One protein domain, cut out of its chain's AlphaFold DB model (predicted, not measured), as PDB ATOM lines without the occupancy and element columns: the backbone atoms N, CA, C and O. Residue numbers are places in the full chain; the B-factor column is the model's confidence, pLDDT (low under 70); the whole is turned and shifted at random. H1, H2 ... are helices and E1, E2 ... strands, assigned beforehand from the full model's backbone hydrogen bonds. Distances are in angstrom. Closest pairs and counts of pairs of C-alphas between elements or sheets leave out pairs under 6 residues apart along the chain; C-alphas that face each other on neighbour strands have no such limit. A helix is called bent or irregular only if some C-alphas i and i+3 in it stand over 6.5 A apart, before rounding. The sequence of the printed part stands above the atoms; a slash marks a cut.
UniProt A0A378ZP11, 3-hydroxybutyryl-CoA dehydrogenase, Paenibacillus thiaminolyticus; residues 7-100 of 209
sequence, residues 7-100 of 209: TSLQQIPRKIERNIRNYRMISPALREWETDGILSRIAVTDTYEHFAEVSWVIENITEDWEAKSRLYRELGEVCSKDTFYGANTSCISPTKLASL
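This is residues 7 to 100 of the 209 residues of the protein "3-hydroxybutyryl-CoA dehydrogenase" of Paenibacillus thiaminolyticus (UniProt A0A378ZP11). Two small lobes stand at the two ends of a loose model, joined by one long stretch, residues 40 to 55. The first lobe is the long helix H1 with the short helix H2 at its side; the second is two short parallel strands side by side, E1 and E2, with helix H3 running back between them along the chain and the short helix H4 packed on H3. The printed part has 94 residues, with four named helices and two named strands in the order H1 H2 E1 H3 E2 H4; its class is mostly helix. The radius of gyration of the C-alphas is 16.1 A, and the spans are 42 by 29 by 28 A.

Begin with H1, residues 7 to 26, which has a kink of 34 degrees near residue 14 and is irregular: C-alphas 10 and 13 are 7.1 A apart. H2, residues 35 to 39, only just touches H1, with 3 pairs of C-alphas within 8 A; H1 takes part with residues 13 to 20 alone, and the closest C-alphas are those of Glu 17 and Thr 35, 6.3 A apart. Next look at E1, residues 56 to 59, and E2, residues 84 to 87, parallel neighbours at 16 degrees. Their C-alphas 58 and 86 face each other at 4.6 A, and N 57 and O 84, like N 86 and O 57, are within hydrogen-bond range at 2.8 A. With H3, residues 65 to 78, they make a strand-helix-strand unit, two parallel neighbour strands with a helix between them along the chain; its crossover is right-handed. H4, residues 94 to 98, touches H3 at residues 68 to 72 alone, and the closest C-alphas are those of Ser 69 and Leu 97, 6.6 A apart. H1 is apart from E1, E2, H3 and H4. In H2, H3 and H4 every O i to N i+4 pair is within hydrogen-bond range; in H1 14 of 16 are.

Find C-alpha 7 at (26.862, 53.377, 16.436); from there H1 runs 28.8 A to C-alpha 26 at (6.871, 64.861, -0.764). H2 follows, 6.1 A long, then E1, 9.8 A. H3 covers 20.1 A, E2 10.1 A, and H4, 6.0 A long, ends with C-alpha 98 at (20.120, 30.482, -0.854).

The C-alphas farthest apart are those of Pro 28 and Glu 77, at 43.0 A. The printed part has no cut. The link from H2 to E1 is long, with 16 residues; those from E1 to H3 and from H3 to E2 are tight. The mean pLDDT of the printed part is 89.6, and no printed residue is under 70.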
ATOM      1  N   THR A   7      27.028  51.972  16.837       90.44
ATOM      2  CA  THR A   7      26.862  53.377  16.436       90.44
ATOM      3  C   THR A   7      25.696  53.521  15.464       90.44
ATOM      4  O   THR A   7      24.846  54.404  15.618       90.44
ATOM      5  N   SER A   8      25.617  52.626  14.478       88.81
ATOM      6  CA  SER A   8      24.511  52.561  13.529       88.81
ATOM      7  C   SER A   8      23.188  52.274  14.233       88.81
ATOM      8  O   SER A   8      22.228  53.008  13.991       88.81
ATOM      9  N   LEU A   9      23.146  51.319  15.171       90.62
ATOM     10  CA  LEU A   9      21.939  51.000  15.948       90.62
ATOM     11  C   LEU A   9      21.365  52.218  16.682       90.62
ATOM     12  O   LEU A   9      20.166  52.484  16.591       90.62
ATOM     13  N   GLN A  10      22.214  53.014  17.337       89.50
ATOM     14  CA  GLN A  10      21.787  54.239  18.029       89.50
ATOM     15  C   GLN A  10      21.244  55.311  17.070       89.50
ATOM     16  O   GLN A  10      20.400  56.129  17.442       89.50
ATOM     17  N   GLN A  11      21.720  55.326  15.823       91.88
ATOM     18  CA  GLN A  11      21.297  56.295  14.813       91.88
ATOM     19  C   GLN A  11      20.037  55.877  14.045       91.88
ATOM     20  O   GLN A  11      19.394  56.752  13.458       91.88
ATOM     21  N   ILE A  12      19.678  54.587  14.019       91.19
ATOM     22  CA  ILE A  12      18.540  54.064  13.241       91.19
ATOM     23  C   ILE A  12      17.238  54.824  13.541       91.19
ATOM     24  O   ILE A  12      16.654  55.340  12.583       91.19
ATOM     25  N   PRO A  13      16.797  54.997  14.807       91.12
ATOM     26  CA  PRO A  13      15.545  55.698  15.091       91.12
ATOM     27  C   PRO A  13      15.542  57.132  14.553       91.12
ATOM     28  O   PRO A  13      14.595  57.550  13.889       91.12
ATOM     29  N   ARG A  14      16.655  57.860  14.736       91.19
ATOM     30  CA  ARG A  14      16.819  59.237  14.240       91.19
ATOM     31  C   ARG A  14      16.794  59.307  12.712       91.19
ATOM     32  O   ARG A  14      16.209  60.228  12.140       91.19
ATOM     33  N   LYS A  15      17.430  58.349  12.028       93.00
ATOM     34  CA  LYS A  15      17.419  58.261  10.557       93.00
ATOM     35  C   LYS A  15      16.011  57.965  10.035       93.00
ATOM     36  O   LYS A  15      15.592  58.606   9.073       93.00
ATOM     37  N   ILE A  16      15.287  57.045  10.675       92.38
ATOM     38  CA  ILE A  16      13.904  56.701  10.319       92.38
ATOM     39  C   ILE A  16      12.988  57.909  10.513       92.38
ATOM     40  O   ILE A  16      12.278  58.270   9.578       92.38
ATOM     41  N   GLU A  17      13.056  58.588  11.661       91.94
ATOM     42  CA  GLU A  17      12.269  59.799  11.922       91.94
ATOM     43  C   GLU A  17      12.505  60.866  10.844       91.94
ATOM     44  O   GLU A  17      11.557  61.403  10.262       91.94
ATOM     45  N   ARG A  18      13.776  61.152  10.541       92.69
ATOM     46  CA  ARG A  18      14.144  62.116   9.499       92.69
ATOM     47  C   ARG A  18      13.563  61.722   8.140       92.69
ATOM     48  O   ARG A  18      13.037  62.578   7.433       92.69
ATOM     49  N   ASN A  19      13.640  60.443   7.777       91.69
ATOM     50  CA  ASN A  19      13.108  59.949   6.510       91.69
ATOM     51  C   ASN A  19      11.579  60.055   6.456       91.69
ATOM     52  O   ASN A  19      11.055  60.554   5.465       91.69
ATOM     53  N   ILE A  20      10.866  59.677   7.524       90.94
ATOM     54  CA  ILE A  20       9.406  59.843   7.629       90.94
ATOM     55  C   ILE A  20       9.033  61.314   7.424       90.94
ATOM     56  O   ILE A  20       8.179  61.621   6.591       90.94
ATOM     57  N   ARG A  21       9.714  62.237   8.115       88.94
ATOM     58  CA  ARG A  21       9.488  63.683   7.968       88.94
ATOM     59  C   ARG A  21       9.676  64.144   6.523       88.94
ATOM     60  O   ARG A  21       8.836  64.876   6.007       88.94
ATOM     61  N   ASN A  22      10.733  63.680   5.860       89.69
ATOM     62  CA  ASN A  22      10.992  63.993   4.456       89.69
ATOM     63  C   ASN A  22       9.889  63.455   3.534       89.69
ATOM     64  O   ASN A  22       9.367  64.197   2.706       89.69
ATOM     65  N   TYR A  23       9.478  62.198   3.701       89.38
ATOM     66  CA  TYR A  23       8.450  61.588   2.855       89.38
ATOM     67  C   TYR A  23       7.063  62.217   3.039       89.38
ATOM     68  O   TYR A  23       6.341  62.381   2.052       89.38
ATOM     69  N   ARG A  24       6.721  62.663   4.255       89.81
ATOM     70  CA  ARG A  24       5.488  63.426   4.537       89.81
ATOM     71  C   ARG A  24       5.397  64.731   3.744       89.81
ATOM     72  O   ARG A  24       4.297  65.156   3.399       89.81
ATOM     73  N   MET A  25       6.536  65.366   3.457       86.62
ATOM     74  CA  MET A  25       6.579  66.598   2.662       86.62
ATOM     75  C   MET A  25       6.380  66.336   1.164       86.62
ATOM     76  O   MET A  25       5.826  67.182   0.469       86.62
ATOM     77  N   ILE A  26       6.818  65.175   0.672       87.25
ATOM     78  CA  ILE A  26       6.871  64.861  -0.764       87.25
ATOM     79  C   ILE A  26       5.560  64.237  -1.261       87.25
ATOM     80  O   ILE A  26       5.155  64.492  -2.392       87.25
ATOM     81  N   SER A  27       4.881  63.433  -0.437       86.31
ATOM     82  CA  SER A  27       3.689  62.689  -0.857       86.31
ATOM     83  C   SER A  27       2.468  63.001   0.015       86.31
ATOM     84  O   SER A  27       2.498  62.736   1.221       86.31
ATOM     85  N   PRO A  28       1.355  63.492  -0.571       82.25
ATOM     86  CA  PRO A  28       0.107  63.726   0.157       82.25
ATOM     87  C   PRO A  28      -0.416  62.484   0.888       82.25
ATOM     88  O   PRO A  28      -0.907  62.608   2.006       82.25
ATOM     89  N   ALA A  29      -0.249  61.293   0.298       83.69
ATOM     90  CA  ALA A  29      -0.719  60.024   0.857       83.69
ATOM     91  C   ALA A  29       0.024  59.592   2.134       83.69
ATOM     92  O   ALA A  29      -0.451  58.725   2.858       83.69
ATOM     93  N   LEU A  30       1.194  60.175   2.412       83.69
ATOM     94  CA  LEU A  30       2.034  59.793   3.550       83.69
ATOM     95  C   LEU A  30       1.912  60.768   4.725       83.69
ATOM     96  O   LEU A  30       2.528  60.546   5.761       83.69
ATOM     97  N   ARG A  31       1.123  61.846   4.597       84.19
ATOM     98  CA  ARG A  31       0.999  62.899   5.625       84.19
ATOM     99  C   ARG A  31       0.509  62.382   6.978       84.19
ATOM    100  O   ARG A  31       0.904  62.958   7.994       84.19
ATOM    101  N   GLU A  32      -0.288  61.317   6.962       86.31
ATOM    102  CA  GLU A  32      -0.884  60.647   8.128       86.31
ATOM    103  C   GLU A  32       0.075  59.685   8.851       86.31
ATOM    104  O   GLU A  32      -0.308  59.040   9.821       86.31
ATOM    105  N   TRP A  33       1.322  59.541   8.392       85.56
ATOM    106  CA  TRP A  33       2.292  58.688   9.074       85.56
ATOM    107  C   TRP A  33       2.678  59.264  10.440       85.56
ATOM    108  O   TRP A  33       3.412  60.252  10.533       85.56
ATOM    109  N   GLU A  34       2.214  58.591  11.489       89.69
ATOM    110  CA  GLU A  34       2.556  58.867  12.881       89.69
ATOM    111  C   GLU A  34       3.916  58.252  13.230       89.69
ATOM    112  O   GLU A  34       4.063  57.029  13.315       89.69
ATOM    113  N   THR A  35       4.921  59.108  13.436       89.00
ATOM    114  CA  THR A  35       6.303  58.696  13.722       89.00
ATOM    115  C   THR A  35       6.378  57.741  14.913       89.00
ATOM    116  O   THR A  35       6.957  56.663  14.790       89.00
ATOM    117  N   ASP A  36       5.760  58.096  16.042       89.62
ATOM    118  CA  ASP A  36       5.834  57.309  17.279       89.62
ATOM    119  C   ASP A  36       5.125  55.954  17.130       89.62
ATOM    120  O   ASP A  36       5.602  54.917  17.603       89.62
ATOM    121  N   GLY A  37       4.017  55.931  16.383       91.25
ATOM    122  CA  GLY A  37       3.286  54.708  16.059       91.25
ATOM    123  C   GLY A  37       4.068  53.754  15.152       91.25
ATOM    124  O   GLY A  37       3.892  52.539  15.240       91.25
ATOM    125  N   ILE A  38       4.946  54.282  14.294       90.88
ATOM    126  CA  ILE A  38       5.840  53.479  13.451       90.88
ATOM    127  C   ILE A  38       7.044  53.000  14.265       90.88
ATOM    128  O   ILE A  38       7.342  51.807  14.258       90.88
ATOM    129  N   LEU A  39       7.718  53.898  14.991       91.88
ATOM    130  CA  LEU A  39       8.910  53.567  15.775       91.88
ATOM    131  C   LEU A  39       8.617  52.551  16.886       91.88
ATOM    132  O   LEU A  39       9.434  51.664  17.112       91.88
ATOM    133  N   SER A  40       7.440  52.606  17.514       93.38
ATOM    134  CA  SER A  40       7.027  51.623  18.534       93.38
ATOM    135  C   SER A  40       6.908  50.187  18.008       93.38
ATOM    136  O   SER A  40       6.924  49.244  18.794       93.38
ATOM    137  N   ARG A  41       6.831  49.994  16.685       92.44
ATOM    138  CA  ARG A  41       6.808  48.669  16.040       92.44
ATOM    139  C   ARG A  41       8.199  48.166  15.656       92.44
ATOM    140  O   ARG A  41       8.320  47.052  15.148       92.44
ATOM    141  N   ILE A  42       9.243  48.975  15.842       92.12
ATOM    142  CA  ILE A  42      10.602  48.675  15.392       92.12
ATOM    143  C   ILE A  42      11.485  48.411  16.609       92.12
ATOM    144  O   ILE A  42      11.976  49.330  17.256       92.12
ATOM    145  N   ALA A  43      11.748  47.134  16.876       91.38
ATOM    146  CA  ALA A  43      12.803  46.732  17.800       91.38
ATOM    147  C   ALA A  43      14.165  46.755  17.086       91.38
ATOM    148  O   ALA A  43      14.289  46.241  15.968       91.38
ATOM    149  N   VAL A  44      15.185  47.336  17.720       92.31
ATOM    150  CA  VAL A  44      16.585  47.289  17.267       92.31
ATOM    151  C   VAL A  44      17.373  46.312  18.136       92.31
ATOM    152  O   VAL A  44      17.134  46.240  19.336       92.31
ATOM    153  N   THR A  45      18.278  45.544  17.538       92.81
ATOM    154  CA  THR A  45      19.086  44.543  18.252       92.81
ATOM    155  C   THR A  45      20.426  44.327  17.550       92.81
ATOM    156  O   THR A  45      20.544  44.580  16.351       92.81
ATOM    157  N   ASP A  46      21.435  43.857  18.271       92.00
ATOM    158  CA  ASP A  46      22.681  43.320  17.721       92.00
ATOM    159  C   ASP A  46      22.730  41.780  17.718       92.00
ATOM    160  O   ASP A  46      23.578  41.205  17.024       92.00
ATOM    161  N   THR A  47      21.782  41.117  18.391       91.69
ATOM    162  CA  THR A  47      21.679  39.655  18.532       91.69
ATOM    163  C   THR A  47      20.600  39.039  17.628       91.69
ATOM    164  O   THR A  47      19.786  39.735  17.012       91.69
ATOM    165  N   TYR A  48      20.573  37.702  17.568       91.19
ATOM    166  CA  TYR A  48      19.544  36.921  16.869       91.19
ATOM    167  C   TYR A  48      18.486  36.305  17.805       91.19
ATOM    168  O   TYR A  48      17.719  35.454  17.366       91.19
ATOM    169  N   GLU A  49      18.402  36.717  19.075       85.94
ATOM    170  CA  GLU A  49      17.609  36.025  20.118       85.94
ATOM    171  C   GLU A  49      16.111  35.855  19.798       85.94
ATOM    172  O   GLU A  49      15.473  34.943  20.313       85.94
ATOM    173  N   HIS A  50      15.553  36.667  18.895       86.75
ATOM    174  CA  HIS A  50      14.148  36.587  18.469       86.75
ATOM    175  C   HIS A  50      13.955  36.137  17.012       86.75
ATOM    176  O   HIS A  50      12.841  36.144  16.493       86.75
ATOM    177  N   PHE A  51      15.028  35.740  16.323       91.81
ATOM    178  CA  PHE A  51      14.971  35.383  14.901       91.81
ATOM    179  C   PHE A  51      14.334  34.013  14.641       91.81
ATOM    180  O   PHE A  51      13.955  33.732  13.507       91.81
ATOM    181  N   ALA A  52      14.140  33.181  15.666       89.94
ATOM    182  CA  ALA A  52      13.389  31.935  15.530       89.94
ATOM    183  C   ALA A  52      11.900  32.171  15.208       89.94
ATOM    184  O   ALA A  52      11.272  31.338  14.559       89.94
ATOM    185  N   GLU A  53      11.342  33.313  15.617       89.00
ATOM    186  CA  GLU A  53       9.912  33.626  15.493       89.00
ATOM    187  C   GLU A  53       9.580  34.454  14.240       89.00
ATOM    188  O   GLU A  53       8.410  34.671  13.916       89.00
ATOM    189  N   VAL A  54      10.592  34.934  13.507       90.12
ATOM    190  CA  VAL A  54      10.366  35.823  12.362       90.12
ATOM    191  C   VAL A  54       9.900  35.038  11.137       90.12
ATOM    192  O   VAL A  54      10.529  34.074  10.696       90.12
ATOM    193  N   SER A  55       8.807  35.492  10.526       87.69
ATOM    194  CA  SER A  55       8.310  34.912   9.271       87.69
ATOM    195  C   SER A  55       9.094  35.385   8.047       87.69
ATOM    196  O   SER A  55       9.108  34.692   7.037       87.69
ATOM    197  N   TRP A  56       9.733  36.555   8.118       90.31
ATOM    198  CA  TRP A  56      10.495  37.152   7.020       90.31
ATOM    199  C   TRP A  56      11.813  37.733   7.524       90.31
ATOM    200  O   TRP A  56      11.838  38.446   8.526       90.31
ATOM    201  N   VAL A  57      12.885  37.497   6.772       92.19
ATOM    202  CA  VAL A  57      14.172  38.181   6.904       92.19
ATOM    203  C   VAL A  57      14.447  38.912   5.598       92.19
ATOM    204  O   VAL A  57      14.422  38.308   4.531       92.19
ATOM    205  N   ILE A  58      14.705  40.215   5.677       92.12
ATOM    206  CA  ILE A  58      15.164  41.007   4.534       92.12
ATOM    207  C   ILE A  58      16.609  41.392   4.812       92.12
ATOM    208  O   ILE A  58      16.892  42.146   5.743       92.12
ATOM    209  N   GLU A  59      17.514  40.839   4.021       92.06
ATOM    210  CA  GLU A  59      18.939  41.096   4.114       92.06
ATOM    211  C   GLU A  59      19.314  42.286   3.225       92.06
ATOM    212  O   GLU A  59      18.958  42.335   2.047       92.06
ATOM    213  N   ASN A  60      20.007  43.259   3.820       93.12
ATOM    214  CA  ASN A  60      20.509  44.456   3.148       93.12
ATOM    215  C   ASN A  60      21.836  44.917   3.779       93.12
ATOM    216  O   ASN A  60      21.943  46.036   4.285       93.12
ATOM    217  N   ILE A  61      22.816  44.017   3.826       92.44
ATOM    218  CA  ILE A  61      24.189  44.313   4.246       92.44
ATOM    219  C   ILE A  61      25.067  44.626   3.024       92.44
ATOM    220  O   ILE A  61      24.581  44.739   1.901       92.44
ATOM    221  N   THR A  62      26.370  44.813   3.235       90.19
ATOM    222  CA  THR A  62      27.325  45.096   2.156       90.19
ATOM    223  C   THR A  62      27.323  44.002   1.083       90.19
ATOM    224  O   THR A  62      27.094  42.828   1.370       90.19
ATOM    225  N   GLU A  63      27.655  44.362  -0.161       88.81
ATOM    226  CA  GLU A  63      27.822  43.414  -1.281       88.81
ATOM    227  C   GLU A  63      29.147  42.622  -1.190       88.81
ATOM    228  O   GLU A  63      29.776  42.310  -2.199       88.81
ATOM    229  N   ASP A  64      29.584  42.302   0.030       92.31
ATOM    230  CA  ASP A  64      30.744  41.458   0.294       92.31
ATOM    231  C   ASP A  64      30.313  39.993   0.467       92.31
ATOM    232  O   ASP A  64      29.420  39.665   1.255       92.31
ATOM    233  N   TRP A  65      30.955  39.095  -0.284       91.75
ATOM    234  CA  TRP A  65      30.596  37.678  -0.284       91.75
ATOM    235  C   TRP A  65      30.861  37.007   1.065       91.75
ATOM    236  O   TRP A  65      30.049  36.191   1.508       91.75
ATOM    237  N   GLU A  66      31.975  37.316   1.728       94.38
ATOM    238  CA  GLU A  66      32.316  36.675   2.997       94.38
ATOM    239  C   GLU A  66      31.311  37.061   4.080       94.38
ATOM    240  O   GLU A  66      30.779  36.176   4.760       94.38
ATOM    241  N   ALA A  67      30.980  38.352   4.166       92.88
ATOM    242  CA  ALA A  67      29.984  38.888   5.081       92.88
ATOM    243  C   ALA A  67      28.601  38.255   4.861       92.88
ATOM    244  O   ALA A  67      28.032  37.697   5.804       92.88
ATOM    245  N   LYS A  68      28.079  38.250   3.622       93.06
ATOM    246  CA  LYS A  68      26.779  37.619   3.334       93.06
ATOM    247  C   LYS A  68      26.809  36.117   3.583       93.06
ATOM    248  O   LYS A  68      25.884  35.583   4.184       93.06
ATOM    249  N   SER A  69      27.875  35.422   3.187       93.75
ATOM    250  CA  SER A  69      27.940  33.972   3.384       93.75
ATOM    251  C   SER A  69      27.933  33.576   4.862       93.75
ATOM    252  O   SER A  69      27.369  32.544   5.219       93.75
ATOM    253  N   ARG A  70      28.554  34.377   5.736       93.88
ATOM    254  CA  ARG A  70      28.516  34.168   7.186       93.88
ATOM    255  C   ARG A  70      27.112  34.409   7.728       93.88
ATOM    256  O   ARG A  70      26.568  33.529   8.385       93.88
ATOM    257  N   LEU A  71      26.511  35.539   7.355       93.75
ATOM    258  CA  LEU A  71      25.154  35.904   7.751       93.75
ATOM    259  C   LEU A  71      24.134  34.820   7.374       93.75
ATOM    260  O   LEU A  71      23.344  34.412   8.213       93.75
ATOM    261  N   TYR A  72      24.155  34.313   6.139       93.81
ATOM    262  CA  TYR A  72      23.194  33.291   5.704       93.81
ATOM    263  C   TYR A  72      23.359  31.956   6.442       93.81
ATOM    264  O   TYR A  72      22.360  31.282   6.677       93.81
ATOM    265  N   ARG A  73      24.580  31.589   6.854       92.69
ATOM    266  CA  ARG A  73      24.798  30.395   7.689       92.69
ATOM    267  C   ARG A  73      24.219  30.582   9.087       92.69
ATOM    268  O   ARG A  73      23.444  29.742   9.524       92.69
ATOM    269  N   GLU A  74      24.513  31.708   9.735       92.88
ATOM    270  CA  GLU A  74      23.946  32.046  11.049       92.88
ATOM    271  C   GLU A  74      22.412  32.076  10.994       92.88
ATOM    272  O   GLU A  74      21.740  31.458  11.817       92.88
ATOM    273  N   LEU A  75      21.845  32.723   9.969       92.94
ATOM    274  CA  LEU A  75      20.402  32.771   9.732       92.94
ATOM    275  C   LEU A  75      19.785  31.386   9.502       92.94
ATOM    276  O   LEU A  75      18.641  31.164   9.894       92.94
ATOM    277  N   GLY A  76      20.510  30.473   8.856       90.06
ATOM    278  CA  GLY A  76      20.076  29.092   8.659       90.06
ATOM    279  C   GLY A  76      19.978  28.299   9.966       90.06
ATOM    280  O   GLY A  76      19.136  27.411  10.064       90.06
ATOM    281  N   GLU A  77      20.794  28.638  10.966       91.00
ATOM    282  CA  GLU A  77      20.793  27.988  12.282       91.00
ATOM    283  C   GLU A  77      19.721  28.558  13.220       91.00
ATOM    284  O   GLU A  77      19.099  27.809  13.973       91.00
ATOM    285  N   VAL A  78      19.493  29.876  13.182       92.56
ATOM    286  CA  VAL A  78      18.610  30.558  14.147       92.56
ATOM    287  C   VAL A  78      17.155  30.663  13.694       92.56
ATOM    288  O   VAL A  78      16.257  30.689  14.535       92.56
ATOM    289  N   CYS A  79      16.891  30.771  12.389       92.31
ATOM    290  CA  CYS A  79      15.535  30.985  11.888       92.31
ATOM    291  C   CYS A  79      14.765  29.673  11.723       92.31
ATOM    292  O   CYS A  79      15.314  28.626  11.382       92.31
ATOM    293  N   SER A  80      13.442  29.750  11.877       89.00
ATOM    294  CA  SER A  80      12.562  28.612  11.614       89.00
ATOM    295  C   SER A  80      12.635  28.142  10.153       89.00
ATOM    296  O   SER A  80      12.944  28.908   9.230       89.00
ATOM    297  N   LYS A  81      12.252  26.884   9.902       84.38
ATOM    298  CA  LYS A  81      12.156  26.337   8.536       84.38
ATOM    299  C   LYS A  81      11.136  27.076   7.662       84.38
ATOM    300  O   LYS A  81      11.355  27.173   6.457       84.38
ATOM    301  N   ASP A  82      10.131  27.709   8.261       84.31
ATOM    302  CA  ASP A  82       9.083  28.457   7.557       84.31
ATOM    303  C   ASP A  82       9.448  29.929   7.280       84.31
ATOM    304  O   ASP A  82       8.699  30.640   6.613       84.31
ATOM    305  N   THR A  83      10.607  30.403   7.753       88.31
ATOM    306  CA  THR A  83      11.071  31.776   7.506       88.31
ATOM    307  C   THR A  83      11.383  32.014   6.021       88.31
ATOM    308  O   THR A  83      12.177  31.286   5.417       88.31
ATOM    309  N   PHE A  84      10.804  33.063   5.443       86.00
ATOM    310  CA  PHE A  84      11.109  33.555   4.102       86.00
ATOM    311  C   PHE A  84      12.307  34.508   4.125       86.00
ATOM    312  O   PHE A  84      12.466  35.287   5.065       86.00
ATOM    313  N   TYR A  85      13.121  34.493   3.068       88.50
ATOM    314  CA  TYR A  85      14.287  35.369   2.932       88.50
ATOM    315  C   TYR A  85      14.166  36.221   1.674       88.50
ATOM    316  O   TYR A  85      13.931  35.699   0.585       88.50
ATOM    317  N   GLY A  86      14.347  37.528   1.826       88.25
ATOM    318  CA  GLY A  86      14.564  38.463   0.729       88.25
ATOM    319  C   GLY A  86      16.007  38.952   0.760       88.25
ATOM    320  O   GLY A  86      16.447  39.489   1.773       88.25
ATOM    321  N   ALA A  87      16.732  38.779  -0.341       87.56
ATOM    322  CA  ALA A  87      18.086  39.294  -0.497       87.56
ATOM    323  C   ALA A  87      18.040  40.582  -1.319       87.56
ATOM    324  O   ALA A  87      17.652  40.543  -2.487       87.56
ATOM    325  N   ASN A  88      18.454  41.712  -0.746       86.06
ATOM    326  CA  ASN A  88      18.800  42.869  -1.560       86.06
ATOM    327  C   ASN A  88      20.242  42.692  -2.043       86.06
ATOM    328  O   ASN A  88      21.187  42.901  -1.283       86.06
ATOM    329  N   THR A  89      20.418  42.235  -3.280       81.44
ATOM    330  CA  THR A  89      21.741  42.051  -3.886       81.44
ATOM    331  C   THR A  89      21.690  42.288  -5.386       81.44
ATOM    332  O   THR A  89      20.694  41.979  -6.037       81.44
ATOM    333  N   SER A  90      22.758  42.868  -5.933       81.94
ATOM    334  CA  SER A  90      22.893  43.129  -7.373       81.94
ATOM    335  C   SER A  90      24.024  42.323  -8.006       81.94
ATOM    336  O   SER A  90      23.965  42.035  -9.199       81.94
ATOM    337  N   CYS A  91      25.040  41.946  -7.223       81.50
ATOM    338  CA  CYS A  91      26.255  41.311  -7.740       81.50
ATOM    339  C   CYS A  91      26.452  39.869  -7.253       81.50
ATOM    340  O   CYS A  91      27.273  39.143  -7.817       81.50
ATOM    341  N   ILE A  92      25.729  39.431  -6.219       85.38
ATOM    342  CA  ILE A  92      25.834  38.072  -5.684       85.38
ATOM    343  C   ILE A  92      24.628  37.260  -6.156       85.38
ATOM    344  O   ILE A  92      23.483  37.667  -6.000       85.38
ATOM    345  N   SER A  93      24.887  36.079  -6.724       84.50
ATOM    346  CA  SER A  93      23.825  35.176  -7.180       84.50
ATOM    347  C   SER A  93      22.894  34.792  -6.016       84.50
ATOM    348  O   SER A  93      23.374  34.195  -5.043       84.50
ATOM    349  N   PRO A  94      21.572  35.042  -6.123       84.75
ATOM    350  CA  PRO A  94      20.605  34.629  -5.109       84.75
ATOM    351  C   PRO A  94      20.643  33.124  -4.840       84.75
ATOM    352  O   PRO A  94      20.590  32.711  -3.688       84.75
ATOM    353  N   THR A  95      20.844  32.302  -5.874       85.12
ATOM    354  CA  THR A  95      21.002  30.843  -5.749       85.12
ATOM    355  C   THR A  95      22.194  30.463  -4.875       85.12
ATOM    356  O   THR A  95      22.119  29.515  -4.104       85.12
ATOM    357  N   LYS A  96      23.297  31.213  -4.973       88.31
ATOM    358  CA  LYS A  96      24.519  30.964  -4.198       88.31
ATOM    359  C   LYS A  96      24.359  31.342  -2.722       88.31
ATOM    360  O   LYS A  96      24.996  30.734  -1.870       88.31
ATOM    361  N   LEU A  97      23.546  32.355  -2.417       89.31
ATOM    362  CA  LEU A  97      23.184  32.696  -1.035       89.31
ATOM    363  C   LEU A  97      22.197  31.684  -0.475       89.31
ATOM    364  O   LEU A  97      22.382  31.163   0.621       89.31
ATOM    365  N   ALA A  98      21.165  31.388  -1.256       87.62
ATOM    366  CA  ALA A  98      20.120  30.482  -0.854       87.62
ATOM    367  C   ALA A  98      20.692  29.076  -0.602       87.62
ATOM    368  O   ALA A  98      20.323  28.472   0.397       87.62
ATOM    369  N   SER A  99      21.678  28.589  -1.370       88.75
ATOM    370  CA  SER A  99      22.316  27.278  -1.141       88.75
ATOM    371  C   SER A  99      23.013  27.116   0.219       88.75
ATOM    372  O   SER A  99      23.369  25.998   0.584       88.75
ATOM    373  N   LEU A 100      23.218  28.204   0.967       90.44
ATOM    374  CA  LEU A 100      23.732  28.175   2.340       90.44
ATOM    375  C   LEU A 100      22.638  27.893   3.381       90.44
ATOM    376  O   LEU A 100      22.957  27.619   4.534       90.44
TER     377      LEU A 100